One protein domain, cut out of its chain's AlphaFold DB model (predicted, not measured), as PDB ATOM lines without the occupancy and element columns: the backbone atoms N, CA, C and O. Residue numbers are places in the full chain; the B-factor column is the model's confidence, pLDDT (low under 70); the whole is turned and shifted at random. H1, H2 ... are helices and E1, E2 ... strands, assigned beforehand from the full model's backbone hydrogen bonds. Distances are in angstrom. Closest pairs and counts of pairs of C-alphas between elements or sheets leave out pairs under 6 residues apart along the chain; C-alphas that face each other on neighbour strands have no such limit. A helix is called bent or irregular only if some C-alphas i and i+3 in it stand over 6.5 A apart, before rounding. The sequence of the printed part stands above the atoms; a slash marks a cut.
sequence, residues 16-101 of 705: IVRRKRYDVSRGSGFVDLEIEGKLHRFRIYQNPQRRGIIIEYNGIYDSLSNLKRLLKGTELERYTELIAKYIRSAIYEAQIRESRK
ATOM      1  N   ILE A  16      20.490 -24.791  -3.238       83.94
ATOM      2  CA  ILE A  16      21.501 -25.807  -3.548       83.94
ATOM      3  C   ILE A  16      21.195 -27.072  -2.749       83.94
ATOM      4  O   ILE A  16      21.182 -27.067  -1.520       83.94
ATOM      5  N   VAL A  17      20.997 -28.197  -3.436       87.06
ATOM      6  CA  VAL A  17      20.898 -29.502  -2.769       87.06
ATOM      7  C   VAL A  17      22.293 -29.933  -2.330       87.06
ATOM      8  O   VAL A  17      23.126 -30.284  -3.163       87.06
ATOM      9  N   ARG A  18      22.558 -29.937  -1.022       87.88
ATOM     10  CA  ARG A  18      23.860 -30.354  -0.478       87.88
ATOM     11  C   ARG A  18      23.953 -31.859  -0.316       87.88
ATOM     12  O   ARG A  18      24.966 -32.462  -0.662       87.88
ATOM     13  N   ARG A  19      22.904 -32.477   0.226       81.38
ATOM     14  CA  ARG A  19      22.821 -33.929   0.421       81.38
ATOM     15  C   ARG A  19      21.384 -34.383   0.243       81.38
ATOM     16  O   ARG A  19      20.454 -33.689   0.624       81.38
ATOM     17  N   LYS A  20      21.200 -35.573  -0.308       89.31
ATOM     18  CA  LYS A  20      19.898 -36.237  -0.358       89.31
ATOM     19  C   LYS A  20      20.096 -37.735  -0.246       89.31
ATOM     20  O   LYS A  20      21.036 -38.281  -0.826       89.31
ATOM     21  N   ARG A  21      19.223 -38.399   0.499       86.75
ATOM     22  CA  ARG A  21      19.186 -39.856   0.610       86.75
ATOM     23  C   ARG A  21      17.764 -40.276   0.910       86.75
ATOM     24  O   ARG A  21      17.174 -39.763   1.848       86.75
ATOM     25  N   TYR A  22      17.251 -41.246   0.174       87.38
ATOM     26  CA  TYR A  22      15.996 -41.903   0.500       87.38
ATOM     27  C   TYR A  22      16.190 -43.406   0.333       87.38
ATOM     28  O   TYR A  22      16.720 -43.853  -0.683       87.38
ATOM     29  N   ASP A  23      15.862 -44.167   1.368       79.69
ATOM     30  CA  ASP A  23      15.881 -45.623   1.363       79.69
ATOM     31  C   ASP A  23      14.449 -46.097   1.138       79.69
ATOM     32  O   ASP A  23      13.582 -45.921   1.996       79.69
ATOM     33  N   VAL A  24      14.200 -46.650  -0.045       79.12
ATOM     34  CA  VAL A  24      12.858 -47.053  -0.467       79.12
ATOM     35  C   VAL A  24      12.355 -48.228   0.375       79.12
ATOM     36  O   VAL A  24      11.210 -48.204   0.821       79.12
ATOM     37  N   SER A  25      13.223 -49.196   0.692       73.19
ATOM     38  CA  SER A  25      12.885 -50.363   1.518       73.19
ATOM     39  C   SER A  25      12.491 -49.988   2.948       73.19
ATOM     40  O   SER A  25      11.543 -50.538   3.507       73.19
ATOM     41  N   ARG A  26      13.190 -49.008   3.534       76.81
ATOM     42  CA  ARG A  26      12.904 -48.484   4.878       76.81
ATOM     43  C   ARG A  26      11.866 -47.367   4.878       76.81
ATOM     44  O   ARG A  26      11.508 -46.893   5.954       76.81
ATOM     45  N   GLY A  27      11.444 -46.902   3.701       82.81
ATOM     46  CA  GLY A  27      10.549 -45.763   3.533       82.81
ATOM     47  C   GLY A  27      11.021 -44.527   4.296       82.81
ATOM     48  O   GLY A  27      10.209 -43.864   4.930       82.81
ATOM     49  N   SER A  28      12.323 -44.247   4.350       88.31
ATOM     50  CA  SER A  28      12.838 -43.112   5.126       88.31
ATOM     51  C   SER A  28      14.095 -42.498   4.529       88.31
ATOM     52  O   SER A  28      14.861 -43.145   3.815       88.31
ATOM     53  N   GLY A  29      14.313 -41.216   4.802       92.50
ATOM     54  CA  GLY A  29      15.403 -40.462   4.203       92.50
ATOM     55  C   GLY A  29      15.502 -39.023   4.679       92.50
ATOM     56  O   GLY A  29      14.913 -38.635   5.684       92.50
ATOM     57  N   PHE A  30      16.270 -38.225   3.946       93.19
ATOM     58  CA  PHE A  30      16.409 -36.796   4.160       93.19
ATOM     59  C   PHE A  30      16.850 -36.058   2.891       93.19
ATOM     60  O   PHE A  30      17.456 -36.641   1.984       93.19
ATOM     61  N   VAL A  31      16.598 -34.752   2.870       94.12
ATOM     62  CA  VAL A  31      17.169 -33.792   1.922       94.12
ATOM     63  C   VAL A  31      17.705 -32.595   2.705       94.12
ATOM     64  O   VAL A  31      16.979 -31.987   3.485       94.12
ATOM     65  N   ASP A  32      18.974 -32.271   2.480       91.19
ATOM     66  CA  ASP A  32      19.656 -31.094   3.008       91.19
ATOM     67  C   ASP A  32      19.711 -30.034   1.899       91.19
ATOM     68  O   ASP A  32      20.396 -30.219   0.884       91.19
ATOM     69  N   LEU A  33      18.973 -28.942   2.085       92.62
ATOM     70  CA  LEU A  33      18.881 -27.814   1.159       92.62
ATOM     71  C   LEU A  33      19.599 -26.607   1.753       92.62
ATOM     72  O   LEU A  33      19.304 -26.213   2.876       92.62
ATOM     73  N   GLU A  34      20.517 -26.011   1.004       91.38
ATOM     74  CA  GLU A  34      21.049 -24.691   1.322       91.38
ATOM     75  C   GLU A  34      20.200 -23.633   0.627       91.38
ATOM     76  O   GLU A  34      20.065 -23.657  -0.597       91.38
ATOM     77  N   ILE A  35      19.597 -22.752   1.418       90.19
ATOM     78  CA  ILE A  35      18.678 -21.706   0.977       90.19
ATOM     79  C   ILE A  35      19.187 -20.406   1.592       90.19
ATOM     80  O   ILE A  35      19.334 -20.321   2.808       90.19
ATOM     81  N   GLU A  36      19.530 -19.426   0.752       85.94
ATOM     82  CA  GLU A  36      20.087 -18.132   1.192       85.94
ATOM     83  C   GLU A  36      21.290 -18.272   2.151       85.94
ATOM     84  O   GLU A  36      21.436 -17.538   3.126       85.94
ATOM     85  N   GLY A  37      22.160 -19.255   1.888       81.62
ATOM     86  CA  GLY A  37      23.368 -19.514   2.680       81.62
ATOM     87  C   GLY A  37      23.141 -20.259   4.002       81.62
ATOM     88  O   GLY A  37      24.108 -20.541   4.710       81.62
ATOM     89  N   LYS A  38      21.898 -20.628   4.340       87.88
ATOM     90  CA  LYS A  38      21.568 -21.452   5.514       87.88
ATOM     91  C   LYS A  38      21.224 -22.880   5.104       87.88
ATOM     92  O   LYS A  38      20.534 -23.104   4.114       87.88
ATOM     93  N   LEU A  39      21.692 -23.863   5.875       91.19
ATOM     94  CA  LEU A  39      21.428 -25.281   5.623       91.19
ATOM     95  C   LEU A  39      20.183 -25.756   6.381       91.19
ATOM     96  O   LEU A  39      20.132 -25.697   7.608       91.19
ATOM     97  N   HIS A  40      19.221 -26.316   5.654       93.50
ATOM     98  CA  HIS A  40      17.959 -26.829   6.177       93.50
ATOM     99  C   HIS A  40      17.833 -28.323   5.867       93.50
ATOM    100  O   HIS A  40      17.889 -28.731   4.706       93.50
ATOM    101  N   ARG A  41      17.645 -29.151   6.901       94.88
ATOM    102  CA  ARG A  41      17.412 -30.593   6.755       94.88
ATOM    103  C   ARG A  41      15.929 -30.910   6.857       94.88
ATOM    104  O   ARG A  41      15.316 -30.659   7.887       94.88
ATOM    105  N   PHE A  42      15.406 -31.564   5.832       95.25
ATOM    106  CA  PHE A  42      14.075 -32.156   5.810       95.25
ATOM    107  C   PHE A  42      14.211 -33.664   5.931       95.25
ATOM    108  O   PHE A  42      14.826 -34.282   5.059       95.25
ATOM    109  N   ARG A  43      13.661 -34.278   6.980       94.06
ATOM    110  CA  ARG A  43      13.589 -35.743   7.056       94.06
ATOM    111  C   ARG A  43      12.303 -36.228   6.404       94.06
ATOM    112  O   ARG A  43      11.263 -35.585   6.489       94.06
ATOM    113  N   ILE A  44      12.398 -37.356   5.719       95.88
ATOM    114  CA  ILE A  44      11.339 -37.925   4.889       95.88
ATOM    115  C   ILE A  44      10.982 -39.288   5.466       95.88
ATOM    116  O   ILE A  44      11.878 -40.095   5.718       95.88
ATOM    117  N   TYR A  45       9.692 -39.559   5.614       88.94
ATOM    118  CA  TYR A  45       9.167 -40.837   6.079       88.94
ATOM    119  C   TYR A  45       7.960 -41.251   5.240       88.94
ATOM    120  O   TYR A  45       7.089 -40.443   4.927       88.94
ATOM    121  N   GLN A  46       7.865 -42.526   4.900       88.88
ATOM    122  CA  GLN A  46       6.660 -43.121   4.355       88.88
ATOM    123  C   GLN A  46       5.631 -43.206   5.481       88.88
ATOM    124  O   GLN A  46       5.940 -43.655   6.586       88.88
ATOM    125  N   ASN A  47       4.394 -42.796   5.205       80.75
ATOM    126  CA  ASN A  47       3.308 -42.976   6.158       80.75
ATOM    127  C   ASN A  47       3.179 -44.478   6.515       80.75
ATOM    128  O   ASN A  47       3.118 -45.294   5.589       80.75
ATOM    129  N   PRO A  48       3.096 -44.863   7.805       71.94
ATOM    130  CA  PRO A  48       2.937 -46.261   8.225       71.94
ATOM    131  C   PRO A  48       1.739 -46.980   7.585       71.94
ATOM    132  O   PRO A  48       1.805 -48.176   7.320       71.94
ATOM    133  N   GLN A  49       0.664 -46.250   7.268       75.00
ATOM    134  CA  GLN A  49      -0.517 -46.770   6.565       75.00
ATOM    135  C   GLN A  49      -0.374 -46.743   5.029       75.00
ATOM    136  O   GLN A  49      -1.342 -46.966   4.309       75.00
ATOM    137  N   ARG A  50       0.814 -46.406   4.510       64.12
ATOM    138  CA  ARG A  50       1.168 -46.234   3.085       64.12
ATOM    139  C   ARG A  50       0.386 -45.163   2.307       64.12
ATOM    140  O   ARG A  50       0.566 -45.048   1.100       64.12
ATOM    141  N   ARG A  51      -0.389 -44.301   2.972       72.44
ATOM    142  CA  ARG A  51      -1.214 -43.237   2.353       72.44
ATOM    143  C   ARG A  51      -0.470 -41.922   2.031       72.44
ATOM    144  O   ARG A  51      -1.069 -40.855   2.087       72.44
ATOM    145  N   GLY A  52       0.830 -41.966   1.731       82.88
ATOM    146  CA  GLY A  52       1.620 -40.783   1.341       82.88
ATOM    147  C   GLY A  52       2.941 -40.604   2.099       82.88
ATOM    148  O   GLY A  52       3.416 -41.525   2.764       82.88
ATOM    149  N   ILE A  53       3.532 -39.410   1.984       90.69
ATOM    150  CA  ILE A  53       4.846 -39.046   2.541       90.69
ATOM    151  C   ILE A  53       4.681 -38.047   3.688       90.69
ATOM    152  O   ILE A  53       3.950 -37.067   3.553       90.69
ATOM    153  N   ILE A  54       5.390 -38.284   4.787       91.25
ATOM    154  CA  ILE A  54       5.509 -37.421   5.962       91.25
ATOM    155  C   ILE A  54       6.873 -36.728   5.915       91.25
ATOM    156  O   ILE A  54       7.897 -37.372   5.685       91.25
ATOM    157  N   ILE A  55       6.877 -35.420   6.145       95.44
ATOM    158  CA  ILE A  55       8.067 -34.583   6.244       95.44
ATOM    159  C   ILE A  55       8.213 -34.107   7.680       95.44
ATOM    160  O   ILE A  55       7.252 -33.624   8.276       95.44
ATOM    161  N   GLU A  56       9.424 -34.230   8.208       93.44
ATOM    162  CA  GLU A  56       9.829 -33.600   9.456       93.44
ATOM    163  C   GLU A  56      10.783 -32.444   9.173       93.44
ATOM    164  O   GLU A  56      11.750 -32.580   8.415       93.44
ATOM    165  N   TYR A  57      10.490 -31.304   9.792       93.56
ATOM    166  CA  TYR A  57      11.335 -30.121   9.784       93.56
ATOM    167  C   TYR A  57      11.319 -29.482  11.178       93.56
ATOM    168  O   TYR A  57      10.250 -29.171  11.702       93.56
ATOM    169  N   ASN A  58      12.497 -29.309  11.788       87.38
ATOM    170  CA  ASN A  58      12.676 -28.748  13.136       87.38
ATOM    171  C   ASN A  58      11.774 -29.378  14.223       87.38
ATOM    172  O   ASN A  58      11.274 -28.687  15.107       87.38
ATOM    173  N   GLY A  59      11.560 -30.694  14.172       84.75
ATOM    174  CA  GLY A  59      10.764 -31.445  15.147       84.75
ATOM    175  C   GLY A  59       9.255 -31.463  14.886       84.75
ATOM    176  O   GLY A  59       8.534 -32.136  15.621       84.75
ATOM    177  N   ILE A  60       8.768 -30.779  13.845       89.44
ATOM    178  CA  ILE A  60       7.352 -30.771  13.457       89.44
ATOM    179  C   ILE A  60       7.145 -31.722  12.276       89.44
ATOM    180  O   ILE A  60       7.921 -31.703  11.321       89.44
ATOM    181  N   TYR A  61       6.089 -32.537  12.337       91.25
ATOM    182  CA  TYR A  61       5.745 -33.537  11.326       91.25
ATOM    183  C   TYR A  61       4.453 -33.155  10.602       91.25
ATOM    184  O   TYR A  61       3.446 -32.859  11.243       91.25
ATOM    185  N   ASP A  62       4.445 -33.229   9.273       90.50
ATOM    186  CA  ASP A  62       3.221 -33.103   8.474       90.50
ATOM    187  C   ASP A  62       3.335 -33.886   7.160       90.50
ATOM    188  O   ASP A  62       4.405 -34.353   6.779       90.50
ATOM    189  N   SER A  63       2.228 -34.044   6.440       89.19
ATOM    190  CA  SER A  63       2.252 -34.626   5.098       89.19
ATOM    191  C   SER A  63       2.958 -33.702   4.099       89.19
ATOM    192  O   SER A  63       2.842 -32.479   4.173       89.19
ATOM    193  N   LEU A  64       3.629 -34.280   3.099       90.56
ATOM    194  CA  LEU A  64       4.260 -33.527   2.008       90.56
ATOM    195  C   LEU A  64       3.246 -32.666   1.229       90.56
ATOM    196  O   LEU A  64       3.590 -31.584   0.761       90.56
ATOM    197  N   SER A  65       1.990 -33.114   1.120       86.56
ATOM    198  CA  SER A  65       0.874 -32.332   0.561       86.56
ATOM    199  C   SER A  65       0.566 -31.065   1.363       86.56
ATOM    200  O   SER A  65       0.121 -30.076   0.791       86.56
ATOM    201  N   ASN A  66       0.862 -31.063   2.664       89.25
ATOM    202  CA  ASN A  66       0.658 -29.937   3.571       89.25
ATOM    203  C   ASN A  66       1.962 -29.188   3.891       89.25
ATOM    204  O   ASN A  66       2.005 -28.443   4.867       89.25
ATOM    205  N   LEU A  67       3.025 -29.335   3.089       90.31
ATOM    206  CA  LEU A  67       4.319 -28.701   3.373       90.31
ATOM    207  C   LEU A  67       4.208 -27.178   3.572       90.31
ATOM    208  O   LEU A  67       4.888 -26.618   4.427       90.31
ATOM    209  N   LYS A  68       3.292 -26.513   2.855       89.38
ATOM    210  CA  LYS A  68       3.012 -25.079   3.040       89.38
ATOM    211  C   LYS A  68       2.577 -24.749   4.467       89.38
ATOM    212  O   LYS A  68       2.963 -23.717   4.997       89.38
ATOM    213  N   ARG A  69       1.787 -25.625   5.097       88.31
ATOM    214  CA  ARG A  69       1.361 -25.481   6.493       88.31
ATOM    215  C   ARG A  69       2.533 -25.685   7.447       88.31
ATOM    216  O   ARG A  69       2.665 -24.910   8.385       88.31
ATOM    217  N   LEU A  70       3.382 -26.678   7.174       89.25
ATOM    218  CA  LEU A  70       4.583 -26.966   7.965       89.25
ATOM    219  C   LEU A  70       5.571 -25.787   7.973       89.25
ATOM    220  O   LEU A  70       6.217 -25.534   8.982       89.25
ATOM    221  N   LEU A  71       5.675 -25.069   6.854       90.69
ATOM    222  CA  LEU A  71       6.594 -23.940   6.675       90.69
ATOM    223  C   LEU A  71       5.954 -22.569   6.928       90.69
ATOM    224  O   LEU A  71       6.644 -21.553   6.814       90.69
ATOM    225  N   LYS A  72       4.662 -22.518   7.263       87.69
ATOM    226  CA  LYS A  72       3.921 -21.267   7.435       87.69
ATOM    227  C   LYS A  72       4.531 -20.422   8.556       87.69
ATOM    228  O   LYS A  72       4.725 -20.916   9.663       87.69
ATOM    229  N   GLY A  73       4.807 -19.150   8.277       81.88
ATOM    230  CA  GLY A  73       5.438 -18.231   9.227       81.88
ATOM    231  C   GLY A  73       6.951 -18.415   9.392       81.88
ATOM    232  O   GLY A  73       7.543 -17.767  10.251       81.88
ATOM    233  N   THR A  74       7.591 -19.269   8.585       86.75
ATOM    234  CA  THR A  74       9.058 -19.398   8.531       86.75
ATOM    235  C   THR A  74       9.636 -18.628   7.341       86.75
ATOM    236  O   THR A  74       8.943 -18.380   6.354       86.75
ATOM    237  N   GLU A  75      10.941 -18.335   7.373       85.38
ATOM    238  CA  GLU A  75      11.686 -17.763   6.232       85.38
ATOM    239  C   GLU A  75      11.647 -18.649   4.966       85.38
ATOM    240  O   GLU A  75      11.965 -18.199   3.863       85.38
ATOM    241  N   LEU A  76      11.194 -19.900   5.113       89.12
ATOM    242  CA  LEU A  76      11.106 -20.896   4.053       89.12
ATOM    243  C   LEU A  76       9.750 -20.955   3.344       89.12
ATOM    244  O   LEU A  76       9.640 -21.646   2.330       89.12
ATOM    245  N   GLU A  77       8.723 -20.247   3.830       88.88
ATOM    246  CA  GLU A  77       7.358 -20.340   3.287       88.88
ATOM    247  C   GLU A  77       7.319 -20.048   1.777       88.88
ATOM    248  O   GLU A  77       6.698 -20.788   1.009       88.88
ATOM    249  N   ARG A  78       8.075 -19.038   1.327       86.81
ATOM    250  CA  ARG A  78       8.195 -18.656  -0.092       86.81
ATOM    251  C   ARG A  78       8.887 -19.698  -0.981       86.81
ATOM    252  O   ARG A  78       8.736 -19.648  -2.194       86.81
ATOM    253  N   TYR A  79       9.608 -20.659  -0.399       89.44
ATOM    254  CA  TYR A  79      10.318 -21.720  -1.125       89.44
ATOM    255  C   TYR A  79       9.580 -23.061  -1.116       89.44
ATOM    256  O   TYR A  79      10.093 -24.046  -1.652       89.44
ATOM    257  N   THR A  80       8.382 -23.120  -0.527       89.94
ATOM    258  CA  THR A  80       7.627 -24.364  -0.302       89.94
ATOM    259  C   THR A  80       7.532 -25.246  -1.549       89.94
ATOM    260  O   THR A  80       7.800 -26.445  -1.476       89.94
ATOM    261  N   GLU A  81       7.166 -24.682  -2.702       87.44
ATOM    262  CA  GLU A  81       6.991 -25.463  -3.934       87.44
ATOM    263  C   GLU A  81       8.307 -26.066  -4.429       87.44
ATOM    264  O   GLU A  81       8.358 -27.233  -4.833       87.44
ATOM    265  N   LEU A  82       9.389 -25.291  -4.339       87.25
ATOM    266  CA  LEU A  82      10.713 -25.700  -4.781       87.25
ATOM    267  C   LEU A  82      11.311 -26.758  -3.836       87.25
ATOM    268  O   LEU A  82      11.844 -27.766  -4.299       87.25
ATOM    269  N   ILE A  83      11.126 -26.607  -2.521       91.69
ATOM    270  CA  ILE A  83      11.493 -27.617  -1.513       91.69
ATOM    271  C   ILE A  83      10.718 -28.919  -1.756       91.69
ATOM    272  O   ILE A  83      11.318 -29.996  -1.825       91.69
ATOM    273  N   ALA A  84       9.398 -28.838  -1.965       91.06
ATOM    274  CA  ALA A  84       8.573 -30.007  -2.269       91.06
ATOM    275  C   ALA A  84       9.035 -30.716  -3.552       91.06
ATOM    276  O   ALA A  84       9.055 -31.948  -3.604       91.06
ATOM    277  N   LYS A  85       9.438 -29.954  -4.578       89.75
ATOM    278  CA  LYS A  85      10.010 -30.492  -5.821       89.75
ATOM    279  C   LYS A  85      11.301 -31.271  -5.558       89.75
ATOM    280  O   LYS A  85      11.415 -32.396  -6.038       89.75
ATOM    281  N   TYR A  86      12.237 -30.738  -4.772       91.38
ATOM    282  CA  TYR A  86      13.489 -31.438  -4.455       91.38
ATOM    283  C   TYR A  86      13.281 -32.690  -3.600       91.38
ATOM    284  O   TYR A  86      13.926 -33.710  -3.845       91.38
ATOM    285  N   ILE A  87      12.349 -32.646  -2.645       91.00
ATOM    286  CA  ILE A  87      11.962 -33.813  -1.846       91.00
ATOM    287  C   ILE A  87      11.374 -34.908  -2.744       91.00
ATOM    288  O   ILE A  87      11.825 -36.053  -2.682       91.00
ATOM    289  N   ARG A  88      10.433 -34.563  -3.636       91.69
ATOM    290  CA  ARG A  88       9.886 -35.511  -4.622       91.69
ATOM    291  C   ARG A  88      10.977 -36.075  -5.528       91.69
ATOM    292  O   ARG A  88      11.044 -37.286  -5.693       91.69
ATOM    293  N   SER A  89      11.865 -35.229  -6.051       86.44
ATOM    294  CA  SER A  89      12.993 -35.657  -6.891       86.44
ATOM    295  C   SER A  89      13.900 -36.653  -6.168       86.44
ATOM    296  O   SER A  89      14.306 -37.644  -6.759       86.44
ATOM    297  N   ALA A  90      14.195 -36.436  -4.882       86.38
ATOM    298  CA  ALA A  90      15.018 -37.356  -4.097       86.38
ATOM    299  C   ALA A  90      14.360 -38.734  -3.917       86.38
ATOM    300  O   ALA A  90      15.052 -39.750  -3.983       86.38
ATOM    301  N   ILE A  91      13.038 -38.767  -3.721       85.88
ATOM    302  CA  ILE A  91      12.261 -40.009  -3.619       85.88
ATOM    303  C   ILE A  91      12.223 -40.721  -4.974       85.88
ATOM    304  O   ILE A  91      12.583 -41.894  -5.045       85.88
ATOM    305  N   TYR A  92      11.863 -40.015  -6.051       81.50
ATOM    306  CA  TYR A  92      11.800 -40.589  -7.396       81.50
ATOM    307  C   TYR A  92      13.157 -41.104  -7.866       81.50
ATOM    308  O   TYR A  92      13.250 -42.224  -8.351       81.50
ATOM    309  N   GLU A  93      14.235 -40.347  -7.671       79.06
ATOM    310  CA  GLU A  93      15.578 -40.814  -8.016       79.06
ATOM    311  C   GLU A  93      15.982 -42.055  -7.221       79.06
ATOM    312  O   GLU A  93      16.652 -42.928  -7.766       79.06
ATOM    313  N   ALA A  94      15.603 -42.153  -5.945       80.50
ATOM    314  CA  ALA A  94      15.872 -43.342  -5.143       80.50
ATOM    315  C   ALA A  94      15.053 -44.550  -5.621       80.50
ATOM    316  O   ALA A  94      15.604 -45.644  -5.717       80.50
ATOM    317  N   GLN A  95      13.785 -44.345  -5.985       77.00
ATOM    318  CA  GLN A  95      12.925 -45.371  -6.582       77.00
ATOM    319  C   GLN A  95      13.460 -45.839  -7.941       77.00
ATOM    320  O   GLN A  95      13.552 -47.039  -8.165       77.00
ATOM    321  N   ILE A  96      13.909 -44.916  -8.798       66.75
ATOM    322  CA  ILE A  96      14.535 -45.225 -10.094       66.75
ATOM    323  C   ILE A  96      15.879 -45.947  -9.901       66.75
ATOM    324  O   ILE A  96      16.223 -46.861 -10.644       66.75
ATOM    325  N   ARG A  97      16.679 -45.567  -8.897       67.56
ATOM    326  CA  ARG A  97      17.932 -46.278  -8.580       67.56
ATOM    327  C   ARG A  97      17.680 -47.675  -8.025       67.56
ATOM    328  O   ARG A  97      18.470 -48.572  -8.295       67.56
ATOM    329  N   GLU A  98      16.618 -47.866  -7.247       62.38
ATOM    330  CA  GLU A  98      16.225 -49.190  -6.766       62.38
ATOM    331  C   GLU A  98      15.637 -50.050  -7.889       62.38
ATOM    332  O   GLU A  98      15.968 -51.232  -7.966       62.38
ATOM    333  N   SER A  99      14.869 -49.463  -8.814       50.72
ATOM    334  CA  SER A  99      14.395 -50.155 -10.017       50.72
ATOM    335  C   SER A  99      15.530 -50.507 -10.987       50.72
ATOM    336  O   SER A  99      15.391 -51.459 -11.741       50.72
ATOM    337  N   ARG A 100      16.670 -49.797 -10.931       48.78
ATOM    338  CA  ARG A 100      17.926 -50.110 -11.646       48.78
ATOM    339  C   ARG A 100      18.866 -51.072 -10.900       48.78
ATOM    340  O   ARG A 100      20.002 -51.270 -11.331       48.78
ATOM    341  N   LYS A 101      18.468 -51.669  -9.764       55.47
ATOM    342  CA  LYS A 101      19.236 -52.792  -9.195       55.47
ATOM    343  C   LYS A 101      19.046 -54.004 -10.095       55.47
ATOM    344  O   LYS A 101      18.088 -54.751  -9.926       55.47
TER     345      LYS A 101
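This is residues 16 to 101 of the 705 residues of an uncharacterized protein of Deltaproteobacteria bacterium (UniProt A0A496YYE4). A twisted sheet of five strands has one face covered by helices and the other face bare. The long helix H2 crosses slantwise over the E1, E2 and E3 part, while the short helix H1 sits over E5 at the opposite edge. The printed part has 86 residues, with five named strands and then two named helices in the order E1 E2 E3 E4 E5 H1 H2; the sheet runs E1 - E2 - E3 - E4 - E5, antiparallel throughout, and the class is mixed, helices and strands. The whole is compact, with a radius of gyration of the C-alphas of 12.5 A and spans of 39 by 28 by 19 A.

E1 is residues 16 to 23, 21.2 A long, beginning at C-alpha 16 at (21.501, -25.807, -3.548). E2 is residues 28 to 35, 22.6 A, and E3 is residues 38 to 46, 26.3 A. E4 is residues 53 to 57, 13.2 A, and E5 is residues 60 to 63, 10.5 A. H1 is residues 64 to 70, 8.9 A, and is irregular, with C-alphas 65 and 68 8.0 A apart. H2 is residues 77 to 99, 33.4 A, ending at C-alpha 99 at (14.395, -50.155, -10.017); it is irregular, with C-alphas 78 and 81 7.9 A apart.

The five strands form a meander, each strand the antiparallel neighbour of the one before, with E1 and E5 as edge strands. Within hydrogen-bond range are N 18 and O 32 at 2.9 A between E1 and E2, N 31 and O 42 at 2.9 A between E2 and E3, N 45 and O 54 at 2.8 A between E3 and E4, and N 55 and O 62 at 2.8 A between E4 and E5. H1 and H2 are on the same face of the sheet, two layers, helices on one face of a sheet. H2 has a height over the sheet of 8.0 A and is over E1, E2 and, only just, E3, on which 3 of its C-alphas fall. It runs slantwise to the strands, at 42 degrees to E2 on the local plane. The closest C-alphas of E1 and H2 are those of Tyr 22 and Ala 94, 5.8 A apart. H1, at a height over the sheet of 6.2 A, is over E5 and only just slantwise to it, at 32 degrees on the local plane. H1 and H2 form a helical hairpin and touch, through residues 77 to 84 of H2 alone, the closest C-alphas being those of Lys 68 and Thr 80, 5.7 A apart; their tilt is a shallow 26 degrees, opposite ways. O i to N i+4 pairs are within range in 1 of 3 for H1, beside 3 of 4 O i to N i+3 pairs, and in 17 of 19 for H2.

The two C-alphas farthest apart are those of Gly 73 and Lys 101, 41.5 A. The printed part has no cut and no long link. The mean pLDDT of the printed part is 85.1; residue 50 and residues 96 to 101 are under 70.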